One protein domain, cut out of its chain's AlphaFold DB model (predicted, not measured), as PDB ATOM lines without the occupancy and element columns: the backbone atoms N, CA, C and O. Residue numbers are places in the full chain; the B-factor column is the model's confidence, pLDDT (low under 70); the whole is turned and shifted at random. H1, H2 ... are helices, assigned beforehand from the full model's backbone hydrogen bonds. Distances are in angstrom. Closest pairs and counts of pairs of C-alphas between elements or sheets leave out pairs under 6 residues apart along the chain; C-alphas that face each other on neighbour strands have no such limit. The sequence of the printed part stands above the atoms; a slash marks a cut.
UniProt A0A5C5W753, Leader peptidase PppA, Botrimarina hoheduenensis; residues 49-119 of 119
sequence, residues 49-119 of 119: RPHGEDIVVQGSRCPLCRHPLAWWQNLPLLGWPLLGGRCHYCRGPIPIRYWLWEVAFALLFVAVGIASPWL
ATOM      1  N   ARG A  49     -33.796  33.180  22.646       89.94
ATOM      2  CA  ARG A  49     -34.538  32.019  22.113       89.94
ATOM      3  C   ARG A  49     -34.063  30.673  22.662       89.94
ATOM      4  O   ARG A  49     -34.937  29.893  23.032       89.94
ATOM      5  N   PRO A  50     -32.751  30.386  22.771       89.69
ATOM      6  CA  PRO A  50     -32.288  29.111  23.322       89.69
ATOM      7  C   PRO A  50     -32.669  28.904  24.793       89.69
ATOM      8  O   PRO A  50     -32.774  27.769  25.242       89.69
ATOM      9  N   HIS A  51     -32.896  29.994  25.531       87.50
ATOM     10  CA  HIS A  51     -33.218  29.985  26.959       87.50
ATOM     11  C   HIS A  51     -34.727  30.102  27.236       87.50
ATOM     12  O   HIS A  51     -35.130  30.145  28.394       87.50
ATOM     13  N   GLY A  52     -35.569  30.169  26.194       88.25
ATOM     14  CA  GLY A  52     -37.017  30.351  26.347       88.25
ATOM     15  C   GLY A  52     -37.416  31.712  26.930       88.25
ATOM     16  O   GLY A  52     -38.523  31.856  27.436       88.25
ATOM     17  N   GLU A  53     -36.526  32.706  26.878       87.25
ATOM     18  CA  GLU A  53     -36.782  34.043  27.415       87.25
ATOM     19  C   GLU A  53     -37.623  34.895  26.450       87.25
ATOM     20  O   GLU A  53     -37.486  34.816  25.224       87.25
ATOM     21  N   ASP A  54     -38.450  35.782  27.008       86.94
ATOM     22  CA  ASP A  54     -39.250  36.722  26.225       86.94
ATOM     23  C   ASP A  54     -38.375  37.719  25.458       86.94
ATOM     24  O   ASP A  54     -37.541  38.430  26.024       86.94
ATOM     25  N   ILE A  55     -38.621  37.854  24.157       86.44
ATOM     26  CA  ILE A  55     -37.900  38.803  23.295       86.44
ATOM     27  C   ILE A  55     -38.481  40.219  23.413       86.44
ATOM     28  O   ILE A  55     -37.731  41.189  23.415       86.44
ATOM     29  N   VAL A  56     -39.808  40.335  23.532       81.38
ATOM     30  CA  VAL A  56     -40.526  41.620  23.430       81.38
ATOM     31  C   VAL A  56     -40.763  42.261  24.798       81.38
ATOM     32  O   VAL A  56     -40.572  43.460  24.962       81.38
ATOM     33  N   VAL A  57     -41.153  41.466  25.797       78.69
ATOM     34  CA  VAL A  57     -41.587  41.980  27.110       78.69
ATOM     35  C   VAL A  57     -40.405  42.469  27.950       78.69
ATOM     36  O   VAL A  57     -40.525  43.399  28.745       78.69
ATOM     37  N   GLN A  58     -39.234  41.856  27.781       77.88
ATOM     38  CA  GLN A  58     -38.061  42.172  28.584       77.88
ATOM     39  C   GLN A  58     -37.149  43.190  27.882       77.88
ATOM     40  O   GLN A  58     -36.552  42.904  26.847       77.88
ATOM     41  N   GLY A  59     -36.978  44.375  28.469       82.69
ATOM     42  CA  GLY A  59     -36.040  45.384  27.960       82.69
ATOM     43  C   GLY A  59     -34.562  44.969  28.057       82.69
ATOM     44  O   GLY A  59     -34.207  44.017  28.764       82.69
ATOM     45  N   SER A  60     -33.683  45.695  27.357       85.31
ATOM     46  CA  SER A  60     -32.226  45.541  27.481       85.31
ATOM     47  C   SER A  60     -31.764  45.867  28.903       85.31
ATOM     48  O   SER A  60     -32.146  46.883  29.486       85.31
ATOM     49  N   ARG A  61     -30.926  45.001  29.477       89.69
ATOM     50  CA  ARG A  61     -30.406  45.125  30.847       89.69
ATOM     51  C   ARG A  61     -28.917  44.831  30.875       89.69
ATOM     52  O   ARG A  61     -28.417  44.044  30.073       89.69
ATOM     53  N   CYS A  62     -28.212  45.439  31.823       88.81
ATOM     54  CA  CYS A  62     -26.804  45.135  32.034       88.81
ATOM     55  C   CYS A  62     -26.651  43.653  32.430       88.81
ATOM     56  O   CYS A  62     -27.357  43.208  33.336       88.81
ATOM     57  N   PRO A  63     -25.721  42.889  31.829       85.62
ATOM     58  CA  PRO A  63     -25.534  41.478  32.174       85.62
ATOM     59  C   PRO A  63     -25.011  41.262  33.603       85.62
ATOM     60  O   PRO A  63     -25.138  40.165  34.126       85.62
ATOM     61  N   LEU A  64     -24.433  42.295  34.230       89.44
ATOM     62  CA  LEU A  64     -23.822  42.206  35.558       89.44
ATOM     63  C   LEU A  64     -24.748  42.721  36.659       89.44
ATOM     64  O   LEU A  64     -25.094  41.977  37.567       89.44
ATOM     65  N   CYS A  65     -25.183  43.983  36.583       91.38
ATOM     66  CA  CYS A  65     -26.032  44.574  37.625       91.38
ATOM     67  C   CYS A  65     -27.533  44.478  37.337       91.38
ATOM     68  O   CYS A  65     -28.333  44.910  38.160       91.38
ATOM     69  N   ARG A  66     -27.930  43.968  36.161       89.50
ATOM     70  CA  ARG A  66     -29.330  43.841  35.710       89.50
ATOM     71  C   ARG A  66     -30.115  45.154  35.624       89.50
ATOM     72  O   ARG A  66     -31.304  45.120  35.313       89.50
ATOM     73  N   HIS A  67     -29.453  46.299  35.810       90.50
ATOM     74  CA  HIS A  67     -30.072  47.611  35.652       90.50
ATOM     75  C   HIS A  67     -30.582  47.789  34.211       90.50
ATOM     76  O   HIS A  67     -29.851  47.434  33.273       90.50
ATOM     77  N   PRO A  68     -31.811  48.299  34.011       89.62
ATOM     78  CA  PRO A  68     -32.350  48.569  32.681       89.62
ATOM     79  C   PRO A  68     -31.522  49.635  31.962       89.62
ATOM     80  O   PRO A  68     -31.193  50.674  32.537       89.62
ATOM     81  N   LEU A  69     -31.168  49.378  30.701       87.75
ATOM     82  CA  LEU A  69     -30.465  50.366  29.885       87.75
ATOM     83  C   LEU A  69     -31.445  51.447  29.424       87.75
ATOM     84  O   LEU A  69     -32.569  51.152  29.015       87.75
ATOM     85  N   ALA A  70     -30.998  52.701  29.456       89.25
ATOM     86  CA  ALA A  70     -31.724  53.795  28.822       89.25
ATOM     87  C   ALA A  70     -31.703  53.638  27.292       89.25
ATOM     88  O   ALA A  70     -30.789  53.030  26.734       89.25
ATOM     89  N   TRP A  71     -32.671  54.236  26.598       87.88
ATOM     90  CA  TRP A  71     -32.802  54.118  25.139       87.88
ATOM     91  C   TRP A  71     -31.518  54.511  24.383       87.88
ATOM     92  O   TRP A  71     -31.100  53.797  23.479       87.88
ATOM     93  N   TRP A  72     -30.830  55.580  24.804       88.56
ATOM     94  CA  TRP A  72     -29.588  56.053  24.173       88.56
ATOM     95  C   TRP A  72     -28.392  55.123  24.426       88.56
ATOM     96  O   TRP A  72     -27.456  55.084  23.634       88.56
ATOM     97  N   GLN A  73     -28.431  54.342  25.509       88.56
ATOM     98  CA  GLN A  73     -27.407  53.345  25.840       88.56
ATOM     99  C   GLN A  73     -27.525  52.092  24.964       88.56
ATOM    100  O   GLN A  73     -26.569  51.331  24.851       88.56
ATOM    101  N   ASN A  74     -28.696  51.888  24.358       89.88
ATOM    102  CA  ASN A  74     -29.015  50.788  23.454       89.88
ATOM    103  C   ASN A  74     -29.219  51.282  22.007       89.88
ATOM    104  O   ASN A  74     -29.825  50.582  21.201       89.88
ATOM    105  N   LEU A  75     -28.774  52.506  21.690       91.44
ATOM    106  CA  LEU A  75     -28.846  53.041  20.334       91.44
ATOM    107  C   LEU A  75     -27.839  52.282  19.454       91.44
ATOM    108  O   LEU A  75     -26.652  52.293  19.802       91.44
ATOM    109  N   PRO A  76     -28.264  51.642  18.347       89.06
ATOM    110  CA  PRO A  76     -27.365  50.830  17.537       89.06
ATOM    111  C   PRO A  76     -26.138  51.611  17.074       89.06
ATOM    112  O   PRO A  76     -26.242  52.799  16.758       89.06
ATOM    113  N   LEU A  77     -24.979  50.951  17.038       92.12
ATOM    114  CA  LEU A  77     -23.661  51.491  16.666       92.12
ATOM    115  C   LEU A  77     -23.081  52.528  17.640       92.12
ATOM    116  O   LEU A  77     -21.861  52.585  17.794       92.12
ATOM    117  N   LEU A  78     -23.921  53.322  18.310       92.94
ATOM    118  CA  LEU A  78     -23.518  54.470  19.125       92.94
ATOM    119  C   LEU A  78     -23.483  54.167  20.627       92.94
ATOM    120  O   LEU A  78     -22.609  54.671  21.331       92.94
ATOM    121  N   GLY A  79     -24.382  53.326  21.138       90.44
ATOM    122  CA  GLY A  79     -24.525  53.083  22.575       90.44
ATOM    123  C   GLY A  79     -23.258  52.527  23.231       90.44
ATOM    124  O   GLY A  79     -22.804  53.044  24.252       90.44
ATOM    125  N   TRP A  80     -22.640  51.503  22.632       92.62
ATOM    126  CA  TRP A  80     -21.443  50.861  23.194       92.62
ATOM    127  C   TRP A  80     -20.199  51.769  23.175       92.62
ATOM    128  O   TRP A  80     -19.560  51.883  24.228       92.62
ATOM    129  N   PRO A  81     -19.862  52.466  22.063       93.00
ATOM    130  CA  PRO A  81     -18.745  53.409  22.045       93.00
ATOM    131  C   PRO A  81     -18.935  54.590  22.997       93.00
ATOM    132  O   PRO A  81     -18.002  54.934  23.718       93.00
ATOM    133  N   LEU A  82     -20.142  55.171  23.069       93.19
ATOM    134  CA  LEU A  82     -20.436  56.298  23.970       93.19
ATOM    135  C   LEU A  82     -20.279  55.922  25.450       93.19
ATOM    136  O   LEU A  82     -19.905  56.751  26.277       93.19
ATOM    137  N   LEU A  83     -20.540  54.660  25.787       90.75
ATOM    138  CA  LEU A  83     -20.339  54.109  27.124       90.75
ATOM    139  C   LEU A  83     -18.900  53.629  27.387       90.75
ATOM    140  O   LEU A  83     -18.587  53.210  28.505       90.75
ATOM    141  N   GLY A  84     -18.029  53.636  26.374       91.94
ATOM    142  CA  GLY A  84     -16.677  53.080  26.459       91.94
ATOM    143  C   GLY A  84     -16.668  51.579  26.771       91.94
ATOM    144  O   GLY A  84     -15.792  51.100  27.493       91.94
ATOM    145  N   GLY A  85     -17.686  50.845  26.312       90.88
ATOM    146  CA  GLY A  85     -17.831  49.409  26.556       90.88
ATOM    147  C   GLY A  85     -18.104  49.017  28.009       90.88
ATOM    148  O   GLY A  85     -17.893  47.861  28.386       90.88
ATOM    149  N   ARG A  86     -18.566  49.951  28.849       92.94
ATOM    150  CA  ARG A  86     -18.854  49.708  30.270       92.94
ATOM    151  C   ARG A  86     -20.236  50.214  30.652       92.94
ATOM    152  O   ARG A  86     -20.700  51.235  30.168       92.94
ATOM    153  N   CYS A  87     -20.904  49.521  31.565       91.75
ATOM    154  CA  CYS A  87     -22.192  49.976  32.074       91.75
ATOM    155  C   CYS A  87     -22.051  51.332  32.782       91.75
ATOM    156  O   CYS A  87     -21.157  51.512  33.607       91.75
ATOM    157  N   HIS A  88     -22.972  52.259  32.512       91.44
ATOM    158  CA  HIS A  88     -22.997  53.574  33.156       91.44
ATOM    159  C   HIS A  88     -23.124  53.488  34.689       91.44
ATOM    160  O   HIS A  88     -22.507  54.272  35.400       91.44
ATOM    161  N   TYR A  89     -23.876  52.501  35.190       92.31
ATOM    162  CA  TYR A  89     -24.208  52.368  36.611       92.31
ATOM    163  C   TYR A  89     -23.158  51.579  37.397       92.31
ATOM    164  O   TYR A  89     -22.602  52.083  38.365       92.31
ATOM    165  N   CYS A  90     -22.853  50.343  36.983       93.12
ATOM    166  CA  CYS A  90     -21.935  49.473  37.729       93.12
ATOM    167  C   CYS A  90     -20.494  49.478  37.207       93.12
ATOM    168  O   CYS A  90     -19.654  48.776  37.762       93.12
ATOM    169  N   ARG A  91     -20.206  50.194  36.107       93.62
ATOM    170  CA  ARG A  91     -18.906  50.197  35.400       93.62
ATOM    171  C   ARG A  91     -18.415  48.829  34.910       93.62
ATOM    172  O   ARG A  91     -17.323  48.745  34.350       93.62
ATOM    173  N   GLY A  92     -19.219  47.781  35.062       91.50
ATOM    174  CA  GLY A  92     -18.903  46.447  34.575       91.50
ATOM    175  C   GLY A  92     -18.852  46.384  33.042       91.50
ATOM    176  O   GLY A  92     -19.531  47.176  32.378       91.50
ATOM    177  N   PRO A  93     -18.057  45.469  32.462       91.94
ATOM    178  CA  PRO A  93     -17.890  45.366  31.017       91.94
ATOM    179  C   PRO A  93     -19.195  44.975  30.314       91.94
ATOM    180  O   PRO A  93     -19.880  44.031  30.713       91.94
ATOM    181  N   ILE A  94     -19.513  45.682  29.230       90.88
ATOM    182  CA  ILE A  94     -20.541  45.276  28.271       90.88
ATOM    183  C   ILE A  94     -19.829  44.491  27.162       90.88
ATOM    184  O   ILE A  94     -18.963  45.053  26.489       90.88
ATOM    185  N   PRO A  95     -20.167  43.207  26.946       90.38
ATOM    186  CA  PRO A  95     -19.539  42.387  25.918       90.38
ATOM    187  C   PRO A  95     -19.542  43.054  24.537       90.38
ATOM    188  O   PRO A  95     -20.602  43.399  24.017       90.38
ATOM    189  N   ILE A  96     -18.360  43.168  23.919       92.62
ATOM    190  CA  ILE A  96     -18.190  43.787  22.593       92.62
ATOM    191  C   ILE A  96     -18.985  43.070  21.496       92.62
ATOM    192  O   ILE A  96     -19.392  43.698  20.526       92.62
ATOM    193  N   ARG A  97     -19.283  41.773  21.681       90.69
ATOM    194  CA  ARG A  97     -20.115  40.990  20.754       90.69
ATOM    195  C   ARG A  97     -21.426  41.694  20.409       90.69
ATOM    196  O   ARG A  97     -21.850  41.620  19.269       90.69
ATOM    197  N   TYR A  98     -22.034  42.393  21.369       87.44
ATOM    198  CA  TYR A  98     -23.305  43.081  21.158       87.44
ATOM    199  C   TYR A  98     -23.176  44.189  20.116       87.44
ATOM    200  O   TYR A  98     -23.986  44.269  19.203       87.44
ATOM    201  N   TRP A  99     -22.096  44.960  20.197       93.06
ATOM    202  CA  TRP A  99     -21.780  45.994  19.221       93.06
ATOM    203  C   TRP A  99     -21.339  45.410  17.870       93.06
ATOM    204  O   TRP A  99     -21.703  45.936  16.822       93.06
ATOM    205  N   LEU A 100     -20.615  44.283  17.869       94.94
ATOM    206  CA  LEU A 100     -20.185  43.625  16.627       94.94
ATOM    207  C   LEU A 100     -21.362  43.155  15.764       94.94
ATOM    208  O   LEU A 100     -21.288  43.279  14.545       94.94
ATOM    209  N   TRP A 101     -22.448  42.657  16.365       94.50
ATOM    210  CA  TRP A 101     -23.664  42.298  15.621       94.50
ATOM    211  C   TRP A 101     -24.284  43.510  14.920       94.50
ATOM    212  O   TRP A 101     -24.668  43.424  13.758       94.50
ATOM    213  N   GLU A 102     -24.344  44.657  15.593       95.19
ATOM    214  CA  GLU A 102     -24.886  45.889  15.014       95.19
ATOM    215  C   GLU A 102     -24.029  46.374  13.840       95.19
ATOM    216  O   GLU A 102     -24.559  46.664  12.768       95.19
ATOM    217  N   VAL A 103     -22.704  46.392  14.011       96.62
ATOM    218  CA  VAL A 103     -21.757  46.796  12.959       96.62
ATOM    219  C   VAL A 103     -21.813  45.848  11.766       96.62
ATOM    220  O   VAL A 103     -21.867  46.307  10.628       96.62
ATOM    221  N   ALA A 104     -21.837  44.534  12.004       97.00
ATOM    222  CA  ALA A 104     -21.874  43.543  10.934       97.00
ATOM    223  C   ALA A 104     -23.112  43.716  10.042       97.00
ATOM    224  O   ALA A 104     -22.993  43.716   8.817       97.00
ATOM    225  N   PHE A 105     -24.290  43.919  10.638       97.38
ATOM    226  CA  PHE A 105     -25.517  44.113   9.867       97.38
ATOM    227  C   PHE A 105     -25.614  45.504   9.235       97.38
ATOM    228  O   PHE A 105     -26.117  45.615   8.119       97.38
ATOM    229  N   ALA A 106     -25.098  46.553   9.882       96.56
ATOM    230  CA  ALA A 106     -24.996  47.874   9.265       96.56
ATOM    231  C   ALA A 106     -24.134  47.833   7.991       96.56
ATOM    232  O   ALA A 106     -24.560  48.313   6.941       96.56
ATOM    233  N   LEU A 107     -22.961  47.195   8.059       96.44
ATOM    234  CA  LEU A 107     -22.079  47.016   6.905       96.44
ATOM    235  C   LEU A 107     -22.717  46.141   5.825       96.44
ATOM    236  O   LEU A 107     -22.607  46.469   4.649       96.44
ATOM    237  N   LEU A 108     -23.412  45.068   6.211       95.12
ATOM    238  CA  LEU A 108     -24.117  44.199   5.269       95.12
ATOM    239  C   LEU A 108     -25.177  44.970   4.471       95.12
ATOM    240  O   LEU A 108     -25.223  44.855   3.251       95.12
ATOM    241  N   PHE A 109     -26.005  45.773   5.140       94.06
ATOM    242  CA  PHE A 109     -27.054  46.557   4.479       94.06
ATOM    243  C   PHE A 109     -26.470  47.608   3.535       94.06
ATOM    244  O   PHE A 109     -26.952  47.760   2.414       94.06
ATOM    245  N   VAL A 110     -25.411  48.300   3.960       92.12
ATOM    246  CA  VAL A 110     -24.705  49.266   3.109       92.12
ATOM    247  C   VAL A 110     -24.076  48.569   1.901       92.12
ATOM    248  O   VAL A 110     -24.248  49.036   0.781       92.12
ATOM    249  N   ALA A 111     -23.405  47.432   2.097       90.50
ATOM    250  CA  ALA A 111     -22.784  46.674   1.013       90.50
ATOM    251  C   ALA A 111     -23.815  46.188  -0.014       90.50
ATOM    252  O   ALA A 111     -23.598  46.337  -1.213       90.50
ATOM    253  N   VAL A 112     -24.953  45.661   0.448       88.81
ATOM    254  CA  VAL A 112     -26.049  45.232  -0.432       88.81
ATOM    255  C   VAL A 112     -26.651  46.420  -1.180       88.81
ATOM    256  O   VAL A 112     -26.868  46.312  -2.380       88.81
ATOM    257  N   GLY A 113     -26.880  47.550  -0.505       85.88
ATOM    258  CA  GLY A 113     -27.432  48.750  -1.137       85.88
ATOM    259  C   GLY A 113     -26.505  49.370  -2.187       85.88
ATOM    260  O   GLY A 113     -26.984  49.865  -3.198       85.88
ATOM    261  N   ILE A 114     -25.185  49.308  -1.984       82.75
ATOM    262  CA  ILE A 114     -24.199  49.776  -2.974       82.75
ATOM    263  C   ILE A 114     -24.078  48.789  -4.144       82.75
ATOM    264  O   ILE A 114     -23.912  49.209  -5.284       82.75
ATOM    265  N   ALA A 115     -24.154  47.483  -3.877       80.44
ATOM    266  CA  ALA A 115     -24.068  46.454  -4.911       80.44
ATOM    267  C   ALA A 115     -25.361  46.311  -5.734       80.44
ATOM    268  O   ALA A 115     -25.345  45.699  -6.801       80.44
ATOM    269  N   SER A 116     -26.492  46.826  -5.242       73.00
ATOM    270  CA  SER A 116     -27.764  46.766  -5.953       73.00
ATOM    271  C   SER A 116     -27.841  47.864  -7.024       73.00
ATOM    272  O   SER A 116     -27.822  49.030  -6.655       73.00
ATOM    273  N   PRO A 117     -28.025  47.533  -8.316       61.62
ATOM    274  CA  PRO A 117     -28.030  48.519  -9.412       61.62
ATOM    275  C   PRO A 117     -29.309  49.369  -9.506       61.62
ATOM    276  O   PRO A 117     -29.428  50.221 -10.384       61.62
ATOM    277  N   TRP A 118     -30.320  49.025  -8.700       57.66
ATOM    278  CA  TRP A 118     -31.677  49.585  -8.743       57.66
ATOM    279  C   TRP A 118     -31.940  50.626  -7.645       57.66
ATOM    280  O   TRP A 118     -32.932  51.350  -7.718       57.66
ATOM    281  N   LEU A 119     -31.071  50.663  -6.634       54.12
ATOM    282  CA  LEU A 119     -30.802  51.836  -5.802       54.12
ATOM    283  C   LEU A 119     -29.663  52.595  -6.504       54.12
ATOM    284  O   LEU A 119     -29.589  53.835  -6.416       54.12
TER     285      LEU A 119
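AT A GLANCE: This is residues 49 to 119 of the 119 residues of the protein "Leader peptidase PppA" of Botrimarina hoheduenensis (UniProt A0A5C5W753). With little regular structure, this domain is a small head of loops with two short helices, H1 and H2, from which one long helix, H3, sticks out as an arm. Residues 107 to 119 stand free at its far end, and residues 49 to 57 stand free as a tail. The printed part has 71 residues, 27 of them in H1, H2 and H3, in that order, with no named strand. It is all helix, loose, with a radius of gyration of the C-alphas of 15.0 A, and spans 47 by 30 by 18 A.

HOW THE PARTS SIT: Start at H3, residues 97 to 115, where 14 of 15 O i to N i+4 pairs are within hydrogen-bond range. H2, residues 79 to 82, is close but not clearly touching; the closest C-alphas, of Trp 80 and Trp 99, are 6.3 A apart. H1, residues 71 to 74, and H2 touch only at the corner by their tight link, closest at the C-alphas of Gln 73 and Gly 79, 4.4 A. H1 and H3 are apart. H1 and H2 are too short for an O i to N i+4 pair.

IN THESE COORDINATES: Find C-alpha 97 at (-20.115, 40.990, 20.754); H3 runs 26.5 A to C-alpha 115 at (-24.068, 46.454, -4.911). H1 begins at C-alpha 71, (-32.802, 54.118, 25.139).

THE WHOLE: The C-alphas of Cys 90 and Pro 117 are the two farthest apart, 47.5 A. The printed part has no cut; the link from H2 to H3 is long. Look for pLDDT under 70 at residues 117 to 119.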